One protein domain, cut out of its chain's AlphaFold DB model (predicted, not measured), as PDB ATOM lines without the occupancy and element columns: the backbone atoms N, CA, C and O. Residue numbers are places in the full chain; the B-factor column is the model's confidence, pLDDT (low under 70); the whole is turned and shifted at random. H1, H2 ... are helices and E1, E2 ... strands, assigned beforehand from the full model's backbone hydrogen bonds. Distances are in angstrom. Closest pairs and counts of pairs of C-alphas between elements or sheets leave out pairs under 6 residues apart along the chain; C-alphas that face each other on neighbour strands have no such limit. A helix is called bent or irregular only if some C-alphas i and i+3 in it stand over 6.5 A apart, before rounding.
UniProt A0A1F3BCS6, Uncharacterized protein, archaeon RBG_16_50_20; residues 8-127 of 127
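AT A GLANCE: This is residues 8 to 127 of the 127 residues of an uncharacterized protein of archaeon RBG_16_50_20 (UniProt A0A1F3BCS6). What is the shape? A twisted antiparallel meander, each strand beside the one before, has both helices packed on one face, H1 mainly over E4 and H2 mainly over E1. What makes it up? The printed part has 120 residues, ordered H1 H2 E1 E2 E3 E4, class mixed. It is compact, radius of gyration of the C-alphas 14.9 A, a rod spanning 50 by 24 by 18 A.

IN THESE COORDINATES: Where are the strands? E1 is residues 64 to 73, E2 78 to 87, E3 90 to 102, 38.4 A long, and E4 111 to 126, 36.8 A, ending at C-alpha 126 (-61.975, 68.481, -69.891). Where are the helices? H1, residues 8 to 35, runs 40.5 A from C-alpha 8 (-62.785, 65.360, -61.806). H2, residues 42 to 60, is only just irregular: C-alphas 43 and 46 are 6.9 A apart.

HOW THE PARTS SIT: How do the strands pair? Within hydrogen-bond range are N 67 and O 84, 2.8 A, in hairpin E1 and E2; N 83 and O 94, 2.9 A, in E2 and E3; N 97 and O 117, 2.9 A, in E3 and E4. Do the helices meet? H1, with residues 25 to 29 alone, touches H2 at a steep tilt of 49 degrees, opposite ways; the closest C-alphas, Cys 25 and Trp 56, are 7.2 A apart. O i to N i+4 pairs are within range in 23 of 24 for H1 and 13 of 15 for H2.

THE WHOLE: How large is it? The farthest C-alphas, Glu 9 and Ser 106, are 50.2 A apart. Is anything cut or unsure? The printed part has no cut and no long link; residue 107 is under 70 in pLDDT.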
ATOM      1  N   PRO A   8     -64.236  65.485 -61.974       79.00
ATOM      2  CA  PRO A   8     -62.785  65.360 -61.806       79.00
ATOM      3  C   PRO A   8     -62.277  63.912 -61.804       79.00
ATOM      4  O   PRO A   8     -61.217  63.624 -62.351       79.00
ATOM      5  N   GLU A   9     -63.038  62.980 -61.228       83.38
ATOM      6  CA  GLU A   9     -62.669  61.565 -61.168       83.38
ATOM      7  C   GLU A   9     -62.767  60.888 -62.545       83.38
ATOM      8  O   GLU A   9     -61.975  59.998 -62.868       83.38
ATOM      9  N   LEU A  10     -63.721  61.316 -63.380       84.25
ATOM     10  CA  LEU A  10     -63.828  60.871 -64.773       84.25
ATOM     11  C   LEU A  10     -62.637  61.345 -65.604       84.25
ATOM     12  O   LEU A  10     -62.040  60.538 -66.314       84.25
ATOM     13  N   VAL A  11     -62.266  62.620 -65.476       87.88
ATOM     14  CA  VAL A  11     -61.094  63.191 -66.152       87.88
ATOM     15  C   VAL A  11     -59.816  62.454 -65.746       87.88
ATOM     16  O   VAL A  11     -59.060  62.032 -66.618       87.88
ATOM     17  N   GLU A  12     -59.610  62.207 -64.449       89.88
ATOM     18  CA  GLU A  12     -58.426  61.492 -63.957       89.88
ATOM     19  C   GLU A  12     -58.337  60.068 -64.515       89.88
ATOM     20  O   GLU A  12     -57.295  59.643 -65.018       89.88
ATOM     21  N   LYS A  13     -59.450  59.326 -64.472       90.00
ATOM     22  CA  LYS A  13     -59.507  57.955 -64.993       90.00
ATOM     23  C   LYS A  13     -59.232  57.919 -66.491       90.00
ATOM     24  O   LYS A  13     -58.484  57.054 -66.946       90.00
ATOM     25  N   THR A  14     -59.796  58.860 -67.243       90.88
ATOM     26  CA  THR A  14     -59.564  58.966 -68.685       90.88
ATOM     27  C   THR A  14     -58.115  59.343 -68.988       90.88
ATOM     28  O   THR A  14     -57.526  58.746 -69.885       90.88
ATOM     29  N   PHE A  15     -57.494  60.236 -68.211       92.88
ATOM     30  CA  PHE A  15     -56.080  60.590 -68.367       92.88
ATOM     31  C   PHE A  15     -55.143  59.401 -68.124       92.88
ATOM     32  O   PHE A  15     -54.291  59.101 -68.966       92.88
ATOM     33  N   VAL A  16     -55.318  58.673 -67.016       94.00
ATOM     34  CA  VAL A  16     -54.512  57.476 -66.715       94.00
ATOM     35  C   VAL A  16     -54.683  56.424 -67.810       94.00
ATOM     36  O   VAL A  16     -53.708  55.831 -68.276       94.00
ATOM     37  N   TYR A  17     -55.918  56.223 -68.266       92.75
ATOM     38  CA  TYR A  17     -56.212  55.275 -69.329       92.75
ATOM     39  C   TYR A  17     -55.558  55.669 -70.661       92.75
ATOM     40  O   TYR A  17     -54.856  54.858 -71.267       92.75
ATOM     41  N   MET A  18     -55.690  56.933 -71.071       94.06
ATOM     42  CA  MET A  18     -55.063  57.458 -72.286       94.06
ATOM     43  C   MET A  18     -53.531  57.469 -72.210       94.06
ATOM     44  O   MET A  18     -52.863  57.269 -73.224       94.06
ATOM     45  N   THR A  19     -52.945  57.615 -71.021       94.06
ATOM     46  CA  THR A  19     -51.491  57.485 -70.810       94.06
ATOM     47  C   THR A  19     -50.997  56.065 -71.099       94.06
ATOM     48  O   THR A  19     -49.917  55.875 -71.658       94.06
ATOM     49  N   ASN A  20     -51.786  55.046 -70.761       94.44
ATOM     50  CA  ASN A  20     -51.439  53.663 -71.086       94.44
ATOM     51  C   ASN A  20     -51.648  53.373 -72.576       94.44
ATOM     52  O   ASN A  20     -50.749  52.843 -73.230       94.44
ATOM     53  N   LEU A  21     -52.785  53.796 -73.134       93.62
ATOM     54  CA  LEU A  21     -53.085  53.604 -74.552       93.62
ATOM     55  C   LEU A  21     -52.098  54.315 -75.474       93.62
ATOM     56  O   LEU A  21     -51.679  53.732 -76.465       93.62
ATOM     57  N   SER A  22     -51.669  55.533 -75.143       93.81
ATOM     58  CA  SER A  22     -50.655  56.252 -75.926       93.81
ATOM     59  C   SER A  22     -49.334  55.485 -75.998       93.81
ATOM     60  O   SER A  22     -48.724  55.412 -77.064       93.81
ATOM     61  N   ARG A  23     -48.910  54.828 -74.909       95.06
ATOM     62  CA  ARG A  23     -47.706  53.978 -74.906       95.06
ATOM     63  C   ARG A  23     -47.863  52.739 -75.784       95.06
ATOM     64  O   ARG A  23     -46.900  52.366 -76.455       95.06
ATOM     65  N   GLU A  24     -49.031  52.100 -75.767       95.31
ATOM     66  CA  GLU A  24     -49.335  50.948 -76.626       95.31
ATOM     67  C   GLU A  24     -49.402  51.360 -78.102       95.31
ATOM     68  O   GLU A  24     -48.732  50.753 -78.938       95.31
ATOM     69  N   CYS A  25     -50.120  52.444 -78.404       94.50
ATOM     70  CA  CYS A  25     -50.235  53.029 -79.737       94.50
ATOM     71  C   CYS A  25     -48.855  53.379 -80.299       94.50
ATOM     72  O   CYS A  25     -48.512  52.971 -81.405       94.50
ATOM     73  N   ARG A  26     -48.007  54.041 -79.499       95.62
ATOM     74  CA  ARG A  26     -46.632  54.382 -79.880       95.62
ATOM     75  C   ARG A  26     -45.830  53.156 -80.314       95.62
ATOM     76  O   ARG A  26     -45.146  53.217 -81.330       95.62
ATOM     77  N   LYS A  27     -45.899  52.059 -79.549       95.56
ATOM     78  CA  LYS A  27     -45.201  50.809 -79.891       95.56
ATOM     79  C   LYS A  27     -45.740  50.222 -81.194       95.56
ATOM     80  O   LYS A  27     -44.962  49.967 -82.101       95.56
ATOM     81  N   ALA A  28     -47.063  50.109 -81.315       95.44
ATOM     82  CA  ALA A  28     -47.703  49.564 -82.508       95.44
ATOM     83  C   ALA A  28     -47.362  50.364 -83.779       95.44
ATOM     84  O   ALA A  28     -47.078  49.777 -84.822       95.44
ATOM     85  N   LEU A  29     -47.349  51.698 -83.691       95.19
ATOM     86  CA  LEU A  29     -46.952  52.566 -84.799       95.19
ATOM     87  C   LEU A  29     -45.469  52.403 -85.134       95.19
ATOM     88  O   LEU A  29     -45.132  52.237 -86.302       95.19
ATOM     89  N   ALA A  30     -44.581  52.416 -84.135       94.81
ATOM     90  CA  ALA A  30     -43.148  52.238 -84.363       94.81
ATOM     91  C   ALA A  30     -42.845  50.905 -85.068       94.81
ATOM     92  O   ALA A  30     -42.082  50.889 -86.033       94.81
ATOM     93  N   ASP A  31     -43.501  49.819 -84.653       95.56
ATOM     94  CA  ASP A  31     -43.339  48.500 -85.268       95.56
ATOM     95  C   ASP A  31     -43.869  48.483 -86.711       95.56
ATOM     96  O   ASP A  31     -43.156  48.066 -87.629       95.56
ATOM     97  N   LYS A  32     -45.078  49.013 -86.952       94.88
ATOM     98  CA  LYS A  32     -45.664  49.097 -88.303       94.88
ATOM     99  C   LYS A  32     -44.806  49.926 -89.258       94.88
ATOM    100  O   LYS A  32     -44.559  49.500 -90.384       94.88
ATOM    101  N   PHE A  33     -44.316  51.087 -88.830       94.06
ATOM    102  CA  PHE A  33     -43.459  51.930 -89.667       94.06
ATOM    103  C   PHE A  33     -42.030  51.388 -89.814       94.06
ATOM    104  O   PHE A  33     -41.379  51.641 -90.826       94.06
ATOM    105  N   GLY A  34     -41.542  50.621 -88.838       93.06
ATOM    106  CA  GLY A  34     -40.231  49.974 -88.895       93.06
ATOM    107  C   GLY A  34     -40.191  48.744 -89.804       93.06
ATOM    108  O   GLY A  34     -39.141  48.451 -90.380       93.06
ATOM    109  N   GLN A  35     -41.318  48.040 -89.947       93.06
ATOM    110  CA  GLN A  35     -41.401  46.783 -90.695       93.06
ATOM    111  C   GLN A  35     -42.230  46.906 -91.975       93.06
ATOM    112  O   GLN A  35     -41.714  46.656 -93.061       93.06
ATOM    113  N   THR A  36     -43.496  47.306 -91.859       94.06
ATOM    114  CA  THR A  36     -44.468  47.286 -92.963       94.06
ATOM    115  C   THR A  36     -44.302  48.472 -93.905       94.06
ATOM    116  O   THR A  36     -44.312  48.297 -95.119       94.06
ATOM    117  N   TYR A  37     -44.126  49.678 -93.360       93.06
ATOM    118  CA  TYR A  37     -44.025  50.913 -94.154       93.06
ATOM    119  C   TYR A  37     -42.585  51.384 -94.372       93.06
ATOM    120  O   TYR A  37     -42.329  52.541 -94.712       93.06
ATOM    121  N   LYS A  38     -41.624  50.484 -94.169       92.06
ATOM    122  CA  LYS A  38     -40.206  50.781 -94.322       92.06
ATOM    123  C   LYS A  38     -39.906  51.211 -95.762       92.06
ATOM    124  O   LYS A  38     -40.129  50.450 -96.696       92.06
ATOM    125  N   GLY A  39     -39.331  52.400 -95.930       90.81
ATOM    126  CA  GLY A  39     -38.954  52.930 -97.239       90.81
ATOM    127  C   GLY A  39     -40.101  53.577 -98.016       90.81
ATOM    128  O   GLY A  39     -39.921  53.860 -99.197       90.81
ATOM    129  N   MET A  40     -41.257  53.833 -97.392       92.88
ATOM    130  CA  MET A  40     -42.352  54.542 -98.060       92.88
ATOM    131  C   MET A  40     -41.972  55.998 -98.410       92.88
ATOM    132  O   MET A  40     -41.141  56.587 -97.709       92.88
ATOM    133  N   PRO A  41     -42.593  56.612 -99.435       91.88
ATOM    134  CA  PRO A  41     -42.419  58.034 -99.733       91.88
ATOM    135  C   PRO A  41     -42.878  58.925 -98.574       91.88
ATOM    136  O   PRO A  41     -43.939  58.677 -97.992       91.88
ATOM    137  N   PHE A  42     -42.124  59.988 -98.266       89.44
ATOM    138  CA  PHE A  42     -42.439  60.877 -97.135       89.44
ATOM    139  C   PHE A  42     -43.826  61.513 -97.251       89.44
ATOM    140  O   PHE A  42     -44.551  61.622 -96.267       89.44
ATOM    141  N   GLU A  43     -44.221  61.880 -98.472       88.12
ATOM    142  CA  GLU A  43     -45.531  62.465 -98.773       88.12
ATOM    143  C   GLU A  43     -46.712  61.569 -98.363       88.12
ATOM    144  O   GLU A  43     -47.795  62.063 -98.064       88.12
ATOM    145  N   SER A  44     -46.498  60.252 -98.298       91.50
ATOM    146  CA  SER A  44     -47.517  59.272 -97.913       91.50
ATOM    147  C   SER A  44     -47.499  58.940 -96.417       91.50
ATOM    148  O   SER A  44     -48.403  58.255 -95.933       91.50
ATOM    149  N   VAL A  45     -46.483  59.392 -95.672       91.56
ATOM    150  CA  VAL A  45     -46.314  59.061 -94.249       91.56
ATOM    151  C   VAL A  45     -47.456  59.634 -93.422       91.56
ATOM    152  O   VAL A  45     -48.046  58.903 -92.636       91.56
ATOM    153  N   GLU A  46     -47.794  60.911 -93.603       92.44
ATOM    154  CA  GLU A  46     -48.806  61.590 -92.783       92.44
ATOM    155  C   GLU A  46     -50.188  60.940 -92.919       92.44
ATOM    156  O   GLU A  46     -50.795  60.556 -91.918       92.44
ATOM    157  N   SER A  47     -50.646  60.729 -94.153       93.56
ATOM    158  CA  SER A  47     -51.942  60.108 -94.432       93.56
ATOM    159  C   SER A  47     -52.005  58.655 -93.948       93.56
ATOM    160  O   SER A  47     -53.016  58.230 -93.383       93.56
ATOM    161  N   THR A  48     -50.912  57.902 -94.096       94.69
ATOM    162  CA  THR A  48     -50.810  56.526 -93.591       94.69
ATOM    163  C   THR A  48     -50.816  56.499 -92.069       94.69
ATOM    164  O   THR A  48     -51.584  55.756 -91.469       94.69
ATOM    165  N   MET A  49     -50.021  57.352 -91.424       94.31
ATOM    166  CA  MET A  49     -49.936  57.436 -89.967       94.31
ATOM    167  C   MET A  49     -51.290  57.807 -89.371       94.31
ATOM    168  O   MET A  49     -51.717  57.187 -88.398       94.31
ATOM    169  N   ARG A  50     -52.012  58.740 -90.005       94.81
ATOM    170  CA  ARG A  50     -53.374  59.098 -89.614       94.81
ATOM    171  C   ARG A  50     -54.318  57.901 -89.655       94.81
ATOM    172  O   ARG A  50     -54.977  57.617 -88.656       94.81
ATOM    173  N   LYS A  51     -54.340  57.180 -90.778       95.00
ATOM    174  CA  LYS A  51     -55.176  55.986 -90.959       95.00
ATOM    175  C   LYS A  51     -54.867  54.910 -89.917       95.00
ATOM    176  O   LYS A  51     -55.788  54.317 -89.356       95.00
ATOM    177  N   GLU A  52     -53.588  54.664 -89.654       95.25
ATOM    178  CA  GLU A  52     -53.150  53.661 -88.685       95.25
ATOM    179  C   GLU A  52     -53.543  54.029 -87.253       95.25
ATOM    180  O   GLU A  52     -53.988  53.160 -86.507       95.25
ATOM    181  N   ILE A  53     -53.445  55.308 -86.875       94.31
ATOM    182  CA  ILE A  53     -53.887  55.798 -85.560       94.31
ATOM    183  C   ILE A  53     -55.394  55.610 -85.393       94.31
ATOM    184  O   ILE A  53     -55.835  55.027 -84.403       94.31
ATOM    185  N   GLU A  54     -56.185  56.090 -86.351       93.00
ATOM    186  CA  GLU A  54     -57.648  56.022 -86.279       93.00
ATOM    187  C   GLU A  54     -58.136  54.570 -86.230       93.00
ATOM    188  O   GLU A  54     -58.988  54.228 -85.409       93.00
ATOM    189  N   THR A  55     -57.531  53.701 -87.043       93.44
ATOM    190  CA  THR A  55     -57.836  52.265 -87.059       93.44
ATOM    191  C   THR A  55     -57.453  51.612 -85.732       93.44
ATOM    192  O   THR A  55     -58.266  50.905 -85.141       93.44
ATOM    193  N   TRP A  56     -56.257  51.900 -85.208       94.50
ATOM    194  CA  TRP A  56     -55.785  51.325 -83.948       94.50
ATOM    195  C   TRP A  56     -56.696  51.689 -82.771       94.50
ATOM    196  O   TRP A  56     -57.069  50.814 -81.993       94.50
ATOM    197  N   PHE A  57     -57.104  52.957 -82.647       91.75
ATOM    198  CA  PHE A  57     -58.018  53.372 -81.578       91.75
ATOM    199  C   PHE A  57     -59.418  52.767 -81.741       91.75
ATOM    200  O   PHE A  57     -59.988  52.309 -80.748       91.75
ATOM    201  N   ALA A  58     -59.945  52.705 -82.968       89.75
ATOM    202  CA  ALA A  58     -61.255  52.115 -83.247       89.75
ATOM    203  C   ALA A  58     -61.312  50.608 -82.932       89.75
ATOM    204  O   ALA A  58     -62.324  50.116 -82.428       89.75
ATOM    205  N   GLU A  59     -60.228  49.874 -83.199       92.12
ATOM    206  CA  GLU A  59     -60.103  48.450 -82.866       92.12
ATOM    207  C   GLU A  59     -59.891  48.219 -81.365       92.12
ATOM    208  O   GLU A  59     -60.380  47.231 -80.812       92.12
ATOM    209  N   ARG A  60     -59.173  49.125 -80.690       90.62
ATOM    210  CA  ARG A  60     -58.764  48.954 -79.292       90.62
ATOM    211  C   ARG A  60     -59.902  49.149 -78.296       90.62
ATOM    212  O   ARG A  60     -60.013  48.352 -77.363       90.62
ATOM    213  N   ASP A  61     -60.707  50.199 -78.453       86.38
ATOM    214  CA  ASP A  61     -61.864  50.465 -77.590       86.38
ATOM    215  C   ASP A  61     -62.931  51.295 -78.318       86.38
ATOM    216  O   ASP A  61     -62.752  52.478 -78.592       86.38
ATOM    217  N   LYS A  62     -64.103  50.689 -78.534       84.38
ATOM    218  CA  LYS A  62     -65.262  51.329 -79.180       84.38
ATOM    219  C   LYS A  62     -65.847  52.500 -78.384       84.38
ATOM    220  O   LYS A  62     -66.634  53.268 -78.928       84.38
ATOM    221  N   ASN A  63     -65.518  52.618 -77.097       86.00
ATOM    222  CA  ASN A  63     -65.958  53.733 -76.257       86.00
ATOM    223  C   ASN A  63     -65.094  54.985 -76.435       86.00
ATOM    224  O   ASN A  63     -65.481  56.054 -75.956       86.00
ATOM    225  N   ILE A  64     -63.934  54.854 -77.083       89.50
ATOM    226  CA  ILE A  64     -63.059  55.974 -77.391       89.50
ATOM    227  C   ILE A  64     -63.343  56.413 -78.814       89.50
ATOM    228  O   ILE A  64     -63.257  55.641 -79.765       89.50
ATOM    229  N   THR A  65     -63.642  57.694 -78.959       91.19
ATOM    230  CA  THR A  65     -63.672  58.338 -80.268       91.19
ATOM    231  C   THR A  65     -62.435  59.202 -80.394       91.19
ATOM    232  O   THR A  65     -62.109  59.940 -79.468       91.19
ATOM    233  N   VAL A  66     -61.735  59.085 -81.517       93.31
ATOM    234  CA  VAL A  66     -60.560  59.888 -81.857       93.31
ATOM    235  C   VAL A  66     -60.815  60.522 -83.214       93.31
ATOM    236  O   VAL A  66     -61.308  59.860 -84.125       93.31
ATOM    237  N   LYS A  67     -60.507  61.809 -83.338       93.56
ATOM    238  CA  LYS A  67     -60.617  62.574 -84.575       93.56
ATOM    239  C   LYS A  67     -59.349  63.378 -84.786       93.56
ATOM    240  O   LYS A  67     -58.863  64.046 -83.874       93.56
ATOM    241  N   HIS A  68     -58.823  63.307 -85.999       95.62
ATOM    242  CA  HIS A  68     -57.752  64.187 -86.436       95.62
ATOM    243  C   HIS A  68     -58.239  65.645 -86.437       95.62
ATOM    244  O   HIS A  68     -59.285  65.944 -87.013       95.62
ATOM    245  N   GLU A  69     -57.511  66.544 -85.769       93.38
ATOM    246  CA  GLU A  69     -57.811  67.983 -85.800       93.38
ATOM    247  C   GLU A  69     -56.966  68.705 -86.843       93.38
ATOM    248  O   GLU A  69     -57.475  69.489 -87.642       93.38
ATOM    249  N   ARG A  70     -55.650  68.490 -86.793       92.56
ATOM    250  CA  ARG A  70     -54.697  69.165 -87.670       92.56
ATOM    251  C   ARG A  70     -53.385  68.406 -87.753       92.56
ATOM    252  O   ARG A  70     -52.958  67.771 -86.788       92.56
ATOM    253  N   SER A  71     -52.721  68.574 -88.887       91.12
ATOM    254  CA  SER A  71     -51.318  68.217 -89.080       91.12
ATOM    255  C   SER A  71     -50.534  69.503 -89.286       91.12
ATOM    256  O   SER A  71     -50.964  70.379 -90.036       91.12
ATOM    257  N   SER A  72     -49.407  69.642 -88.599       84.94
ATOM    258  CA  SER A  72     -48.492  70.767 -88.774       84.94
ATOM    259  C   SER A  72     -47.201  70.291 -89.419       84.94
ATOM    260  O   SER A  72     -46.662  69.247 -89.049       84.94
ATOM    261  N   ALA A  73     -46.695  71.081 -90.363       72.62
ATOM    262  CA  ALA A  73     -45.362  70.878 -90.904       72.62
ATOM    263  C   ALA A  73     -44.330  71.251 -89.831       72.62
ATOM    264  O   ALA A  73     -44.295  72.394 -89.370       72.62
ATOM    265  N   GLY A  74     -43.535  70.271 -89.406       78.31
ATOM    266  CA  GLY A  74     -42.353  70.494 -88.578       78.31
ATOM    267  C   GLY A  74     -41.119  70.759 -89.439       78.31
ATOM    268  O   GLY A  74     -41.196  71.324 -90.534       78.31
ATOM    269  N   LYS A  75     -39.958  70.316 -88.959       86.56
ATOM    270  CA  LYS A  75     -38.729  70.244 -89.759       86.56
ATOM    271  C   LYS A  75     -38.863  69.178 -90.861       86.56
ATOM    272  O   LYS A  75     -39.728  68.306 -90.774       86.56
ATOM    273  N   PRO A  76     -37.995  69.186 -91.888       85.06
ATOM    274  CA  PRO A  76     -37.954  68.099 -92.863       85.06
ATOM    275  C   PRO A  76     -37.841  66.727 -92.182       85.06
ATOM    276  O   PRO A  76     -36.964  66.522 -91.343       85.06
ATOM    277  N   GLY A  77     -38.734  65.802 -92.541       87.38
ATOM    278  CA  GLY A  77     -38.822  64.481 -91.917       87.38
ATOM    279  C   GLY A  77     -39.690  64.420 -90.653       87.38
ATOM    280  O   GLY A  77     -39.856  63.337 -90.103       87.38
ATOM    281  N   GLU A  78     -40.261  65.533 -90.187       92.00
ATOM    282  CA  GLU A  78     -41.186  65.551 -89.049       92.00
ATOM    283  C   GLU A  78     -42.647  65.540 -89.504       92.00
ATOM    284  O   GLU A  78     -43.057  66.291 -90.389       92.00
ATOM    285  N   VAL A  79     -43.444  64.708 -88.839       92.31
ATOM    286  CA  VAL A  79     -44.901  64.657 -88.963       92.31
ATOM    287  C   VAL A  79     -45.483  64.919 -87.585       92.31
ATOM    288  O   VAL A  79     -45.309  64.110 -86.678       92.31
ATOM    289  N   LEU A  80     -46.160  66.052 -87.426       94.81
ATOM    290  CA  LEU A  80     -46.748  66.473 -86.158       94.81
ATOM    291  C   LEU A  80     -48.265  66.508 -86.315       94.81
ATOM    292  O   LEU A  80     -48.787  67.246 -87.154       94.81
ATOM    293  N   MET A  81     -48.979  65.721 -85.520       95.81
ATOM    294  CA  MET A  81     -50.432  65.603 -85.593       95.81
ATOM    295  C   MET A  81     -51.072  65.876 -84.240       95.81
ATOM    296  O   MET A  81     -50.592  65.439 -83.199       95.81
ATOM    297  N   THR A  82     -52.182  66.607 -84.265       96.50
ATOM    298  CA  THR A  82     -53.024  66.853 -83.093       96.50
ATOM    299  C   THR A  82     -54.351  66.139 -83.282       96.50
ATOM    300  O   THR A  82     -54.983  66.257 -84.335       96.50
ATOM    301  N   TYR A  83     -54.777  65.432 -82.244       96.50
ATOM    302  CA  TYR A  83     -56.041  64.718 -82.203       96.50
ATOM    303  C   TYR A  83     -56.893  65.224 -81.050       96.50
ATOM    304  O   TYR A  83     -56.379  65.504 -79.967       96.50
ATOM    305  N   SER A  84     -58.203  65.263 -81.269       95.50
ATOM    306  CA  SER A  84     -59.180  65.306 -80.189       95.50
ATOM    307  C   SER A  84     -59.812  63.943 -80.012       95.50
ATOM    308  O   SER A  84     -59.993  63.177 -80.960       95.50
ATOM    309  N   GLY A  85     -60.165  63.634 -78.776       93.50
ATOM    310  CA  GLY A  85     -60.912  62.442 -78.459       93.50
ATOM    311  C   GLY A  85     -61.934  62.666 -77.363       93.50
ATOM    312  O   GLY A  85     -61.939  63.680 -76.663       93.50
ATOM    313  N   ALA A  86     -62.835  61.701 -77.246       92.25
ATOM    314  CA  ALA A  86     -63.816  61.655 -76.182       92.25
ATOM    315  C   ALA A  86     -63.980  60.224 -75.672       92.25
ATOM    316  O   ALA A  86     -64.006  59.273 -76.458       92.25
ATOM    317  N   ASN A  87     -64.114  60.086 -74.353       90.25
ATOM    318  CA  ASN A  87     -64.384  58.825 -73.671       90.25
ATOM    319  C   ASN A  87     -65.343  59.063 -72.499       90.25
ATOM    320  O   ASN A  87     -65.004  59.771 -71.552       90.25
ATOM    321  N   LYS A  88     -66.542  58.468 -72.563       82.44
ATOM    322  CA  LYS A  88     -67.543  58.442 -71.473       82.44
ATOM    323  C   LYS A  88     -67.771  59.801 -70.778       82.44
ATOM    324  O   LYS A  88     -67.913  59.858 -69.559       82.44
ATOM    325  N   GLY A  89     -67.824  60.884 -71.560       81.06
ATOM    326  CA  GLY A  89     -68.078  62.243 -71.062       81.06
ATOM    327  C   GLY A  89     -66.846  63.004 -70.566       81.06
ATOM    328  O   GLY A  89     -67.005  63.993 -69.865       81.06
ATOM    329  N   ALA A  90     -65.637  62.538 -70.885       88.75
ATOM    330  CA  ALA A  90     -64.418  63.335 -70.821       88.75
ATOM    331  C   ALA A  90     -63.902  63.579 -72.244       88.75
ATOM    332  O   ALA A  90     -63.792  62.639 -73.037       88.75
ATOM    333  N   HIS A  91     -63.577  64.830 -72.543       92.88
ATOM    334  CA  HIS A  91     -62.916  65.256 -73.767       92.88
ATOM    335  C   HIS A  91     -61.422  65.387 -73.513       92.88
ATOM    336  O   HIS A  91     -61.002  65.757 -72.418       92.88
ATOM    337  N   PHE A  92     -60.608  65.060 -74.506       94.06
ATOM    338  CA  PHE A  92     -59.163  65.174 -74.387       94.06
ATOM    339  C   PHE A  92     -58.512  65.510 -75.715       94.06
ATOM    340  O   PHE A  92     -59.082  65.259 -76.780       94.06
ATOM    341  N   LYS A  93     -57.290  66.030 -75.648       96.00
ATOM    342  CA  LYS A  93     -56.395  66.104 -76.799       96.00
ATOM    343  C   LYS A  93     -55.138  65.293 -76.559       96.00
ATOM    344  O   LYS A  93     -54.772  64.981 -75.424       96.00
ATOM    345  N   PHE A  94     -54.540  64.866 -77.660       95.94
ATOM    346  CA  PHE A  94     -53.245  64.217 -77.644       95.94
ATOM    347  C   PHE A  94     -52.485  64.519 -78.928       95.94
ATOM    348  O   PHE A  94     -53.062  64.827 -79.976       95.94
ATOM    349  N   HIS A  95     -51.168  64.411 -78.827       96.12
ATOM    350  CA  HIS A  95     -50.239  64.742 -79.892       96.12
ATOM    351  C   HIS A  95     -49.509  63.497 -80.361       96.12
ATOM    352  O   HIS A  95     -49.142  62.642 -79.549       96.12
ATOM    353  N   VAL A  96     -49.292  63.398 -81.667       95.75
ATOM    354  CA  VAL A  96     -48.466  62.353 -82.257       95.75
ATOM    355  C   VAL A  96     -47.376  62.988 -83.096       95.75
ATOM    356  O   VAL A  96     -47.660  63.652 -84.091       95.75
ATOM    357  N   ASP A  97     -46.136  62.716 -82.705       95.06
ATOM    358  CA  ASP A  97     -44.942  63.277 -83.318       95.06
ATOM    359  C   ASP A  97     -44.110  62.139 -83.910       95.06
ATOM    360  O   ASP A  97     -43.593  61.280 -83.192       95.06
ATOM    361  N   GLY A  98     -43.994  62.111 -85.231       94.25
ATOM    362  CA  GLY A  98     -43.154  61.182 -85.972       94.25
ATOM    363  C   GLY A  98     -41.916  61.885 -86.514       94.25
ATOM    364  O   GLY A  98     -42.015  62.953 -87.109       94.25
ATOM    365  N   LEU A  99     -40.749  61.272 -86.336       94.00
ATOM    366  CA  LEU A  99     -39.485  61.701 -86.920       94.00
ATOM    367  C   LEU A  99     -38.970  60.611 -87.859       94.00
ATOM    368  O   LEU A  99     -38.761  59.467 -87.444       94.00
ATOM    369  N   PHE A 100     -38.716  60.995 -89.104       92.44
ATOM    370  CA  PHE A 100     -38.316  60.117 -90.191       92.44
ATOM    371  C   PHE A 100     -37.007  60.594 -90.819       92.44
ATOM    372  O   PHE A 100     -36.767  61.785 -91.002       92.44
ATOM    373  N   THR A 101     -36.153  59.639 -91.166       92.38
ATOM    374  CA  THR A 101     -34.947  59.878 -91.958       92.38
ATOM    375  C   THR A 101     -35.312  59.812 -93.436       92.38
ATOM    376  O   THR A 101     -35.867  58.805 -93.878       92.38
ATOM    377  N   LEU A 102     -34.975  60.859 -94.189       88.62
ATOM    378  CA  LEU A 102     -35.172  60.944 -95.638       88.62
ATOM    379  C   LEU A 102     -33.877  60.538 -96.353       88.62
ATOM    380  O   LEU A 102     -32.836  61.160 -96.127       88.62
ATOM    381  N   THR A 103     -33.904  59.519 -97.215       84.56
ATOM    382  CA  THR A 103     -32.726  59.158 -98.024       84.56
ATOM    383  C   THR A 103     -32.763  59.862 -99.376       84.56
ATOM    384  O   THR A 103     -33.187  59.290-100.380       84.56
ATOM    385  N   GLY A 104     -32.321  61.121 -99.385       76.25
ATOM    386  CA  GLY A 104     -32.233  61.973-100.573       76.25
ATOM    387  C   GLY A 104     -33.166  63.184-100.523       76.25
ATOM    388  O   GLY A 104     -33.919  63.374 -99.574       76.25
ATOM    389  N   SER A 105     -33.092  64.019-101.561       70.44
ATOM    390  CA  SER A 105     -33.857  65.276-101.681       70.44
ATOM    391  C   SER A 105     -35.103  65.154-102.572       70.44
ATOM    392  O   SER A 105     -35.771  66.149-102.830       70.44
ATOM    393  N   SER A 106     -35.392  63.952-103.079       74.25
ATOM    394  CA  SER A 106     -36.541  63.682-103.951       74.25
ATOM    395  C   SER A 106     -37.829  63.498-103.133       74.25
ATOM    396  O   SER A 106     -37.763  62.885-102.067       74.25
ATOM    397  N   PRO A 107     -39.005  63.927-103.631       66.38
ATOM    398  CA  PRO A 107     -40.305  63.629-103.010       66.38
ATOM    399  C   PRO A 107     -40.566  62.125-102.825       66.38
ATOM    400  O   PRO A 107     -41.187  61.709-101.850       66.38
ATOM    401  N   ASN A 108     -39.997  61.305-103.716       75.75
ATOM    402  CA  ASN A 108     -40.096  59.843-103.688       75.75
ATOM    403  C   ASN A 108     -38.945  59.176-102.922       75.75
ATOM    404  O   ASN A 108     -38.740  57.968-103.042       75.75
ATOM    405  N   ALA A 109     -38.142  59.953-102.189       79.62
ATOM    406  CA  ALA A 109     -37.061  59.405-101.384       79.62
ATOM    407  C   ALA A 109     -37.626  58.411-100.353       79.62
ATOM    408  O   ALA A 109     -38.593  58.741 -99.656       79.62
ATOM    409  N   PRO A 110     -37.018  57.217-100.220       86.06
ATOM    410  CA  PRO A 110     -37.385  56.282 -99.172       86.06
ATOM    411  C   PRO A 110     -37.263  56.935 -97.797       86.06
ATOM    412  O   PRO A 110     -36.310  57.673 -97.518       86.06
ATOM    413  N   THR A 111     -38.229  56.644 -96.929       90.81
ATOM    414  CA  THR A 111     -38.210  57.131 -95.552       90.81
ATOM    415  C   THR A 111     -38.172  56.009 -94.536       90.81
ATOM    416  O   THR A 111     -38.734  54.929 -94.725       90.81
ATOM    417  N   TYR A 112     -37.472  56.272 -93.439       92.88
ATOM    418  CA  TYR A 112     -37.285  55.315 -92.358       92.88
ATOM    419  C   TYR A 112     -37.651  55.969 -91.041       92.88
ATOM    420  O   TYR A 112     -37.157  57.051 -90.723       92.88
ATOM    421  N   VAL A 113     -38.502  55.306 -90.261       94.06
ATOM    422  CA  VAL A 113     -38.860  55.791 -88.931       94.06
ATOM    423  C   VAL A 113     -37.620  55.845 -88.042       94.06
ATOM    424  O   VAL A 113     -36.871  54.877 -87.924       94.06
ATOM    425  N   LYS A 114     -37.393  57.004 -87.428       94.00
ATOM    426  CA  LYS A 114     -36.356  57.210 -86.414       94.00
ATOM    427  C   LYS A 114     -36.969  57.214 -85.021       94.00
ATOM    428  O   LYS A 114     -36.408  56.624 -84.104       94.00
ATOM    429  N   ASN A 115     -38.102  57.890 -84.861       94.19
ATOM    430  CA  ASN A 115     -38.840  57.928 -83.609       94.19
ATOM    431  C   ASN A 115     -40.321  58.201 -83.877       94.19
ATOM    432  O   ASN A 115     -40.648  58.966 -84.777       94.19
ATOM    433  N   ILE A 116     -41.200  57.624 -83.065       95.44
ATOM    434  CA  ILE A 116     -42.608  58.018 -82.981       95.44
ATOM    435  C   ILE A 116     -42.910  58.229 -81.510       95.44
ATOM    436  O   ILE A 116     -42.553  57.402 -80.668       95.44
ATOM    437  N   ASN A 117     -43.580  59.326 -81.197       95.62
ATOM    438  CA  ASN A 117     -44.035  59.634 -79.861       95.62
ATOM    439  C   ASN A 117     -45.530  59.944 -79.864       95.62
ATOM    440  O   ASN A 117     -46.043  60.554 -80.795       95.62
ATOM    441  N   VAL A 118     -46.216  59.512 -78.809       95.75
ATOM    442  CA  VAL A 118     -47.631  59.809 -78.571       95.75
ATOM    443  C   VAL A 118     -47.704  60.431 -77.186       95.75
ATOM    444  O   VAL A 118     -47.383  59.768 -76.197       95.75
ATOM    445  N   THR A 119     -48.087  61.699 -77.119       94.94
ATOM    446  CA  THR A 119     -48.063  62.500 -75.893       94.94
ATOM    447  C   THR A 119     -49.477  62.873 -75.487       94.94
ATOM    448  O   THR A 119     -50.269  63.326 -76.310       94.94
ATOM    449  N   VAL A 120     -49.775  62.711 -74.202       94.69
ATOM    450  CA  VAL A 120     -51.008  63.179 -73.565       94.69
ATOM    451  C   VAL A 120     -50.636  64.148 -72.448       94.69
ATOM    452  O   VAL A 120     -49.727  63.859 -71.668       94.69
ATOM    453  N   ASP A 121     -51.330  65.279 -72.350       92.31
ATOM    454  CA  ASP A 121     -51.184  66.224 -71.238       92.31
ATOM    455  C   ASP A 121     -52.508  66.300 -70.479       92.31
ATOM    456  O   ASP A 121     -53.550  66.575 -71.064       92.31
ATOM    457  N   LYS A 122     -52.471  66.087 -69.160       90.56
ATOM    458  CA  LYS A 122     -53.641  66.166 -68.276       90.56
ATOM    459  C   LYS A 122     -54.378  67.505 -68.383       90.56
ATOM    460  O   LYS A 122     -55.587  67.543 -68.179       90.56
ATOM    461  N   ARG A 123     -53.675  68.595 -68.704       92.00
ATOM    462  CA  ARG A 123     -54.266  69.933 -68.893       92.00
ATOM    463  C   ARG A 123     -55.198  70.008 -70.097       92.00
ATOM    464  O   ARG A 123     -56.055  70.881 -70.136       92.00
ATOM    465  N   GLU A 124     -55.043  69.096 -71.050       92.19
ATOM    466  CA  GLU A 124     -55.885  69.014 -72.238       92.19
ATOM    467  C   GLU A 124     -57.111  68.116 -72.047       92.19
ATOM    468  O   GLU A 124     -57.811  67.835 -73.017       92.19
ATOM    469  N   PHE A 125     -57.386  67.661 -70.818       92.00
ATOM    470  CA  PHE A 125     -58.566  66.867 -70.497       92.00
ATOM    471  C   PHE A 125     -59.620  67.750 -69.836       92.00
ATOM    472  O   PHE A 125     -59.374  68.391 -68.813       92.00
ATOM    473  N   THR A 126     -60.821  67.741 -70.399       89.50
ATOM    474  CA  THR A 126     -61.975  68.481 -69.891       89.50
ATOM    475  C   THR A 126     -63.180  67.560 -69.758       89.50
ATOM    476  O   THR A 126     -63.199  66.442 -70.276       89.50
ATOM    477  N   ARG A 127     -64.192  68.021 -69.023       84.00
ATOM    478  CA  ARG A 127     -65.518  67.400 -69.040       84.00
ATOM    479  C   ARG A 127     -66.271  67.793 -70.307       84.00
ATOM    480  O   ARG A 127     -65.970  68.887 -70.834       84.00
TER     481      ARG A 127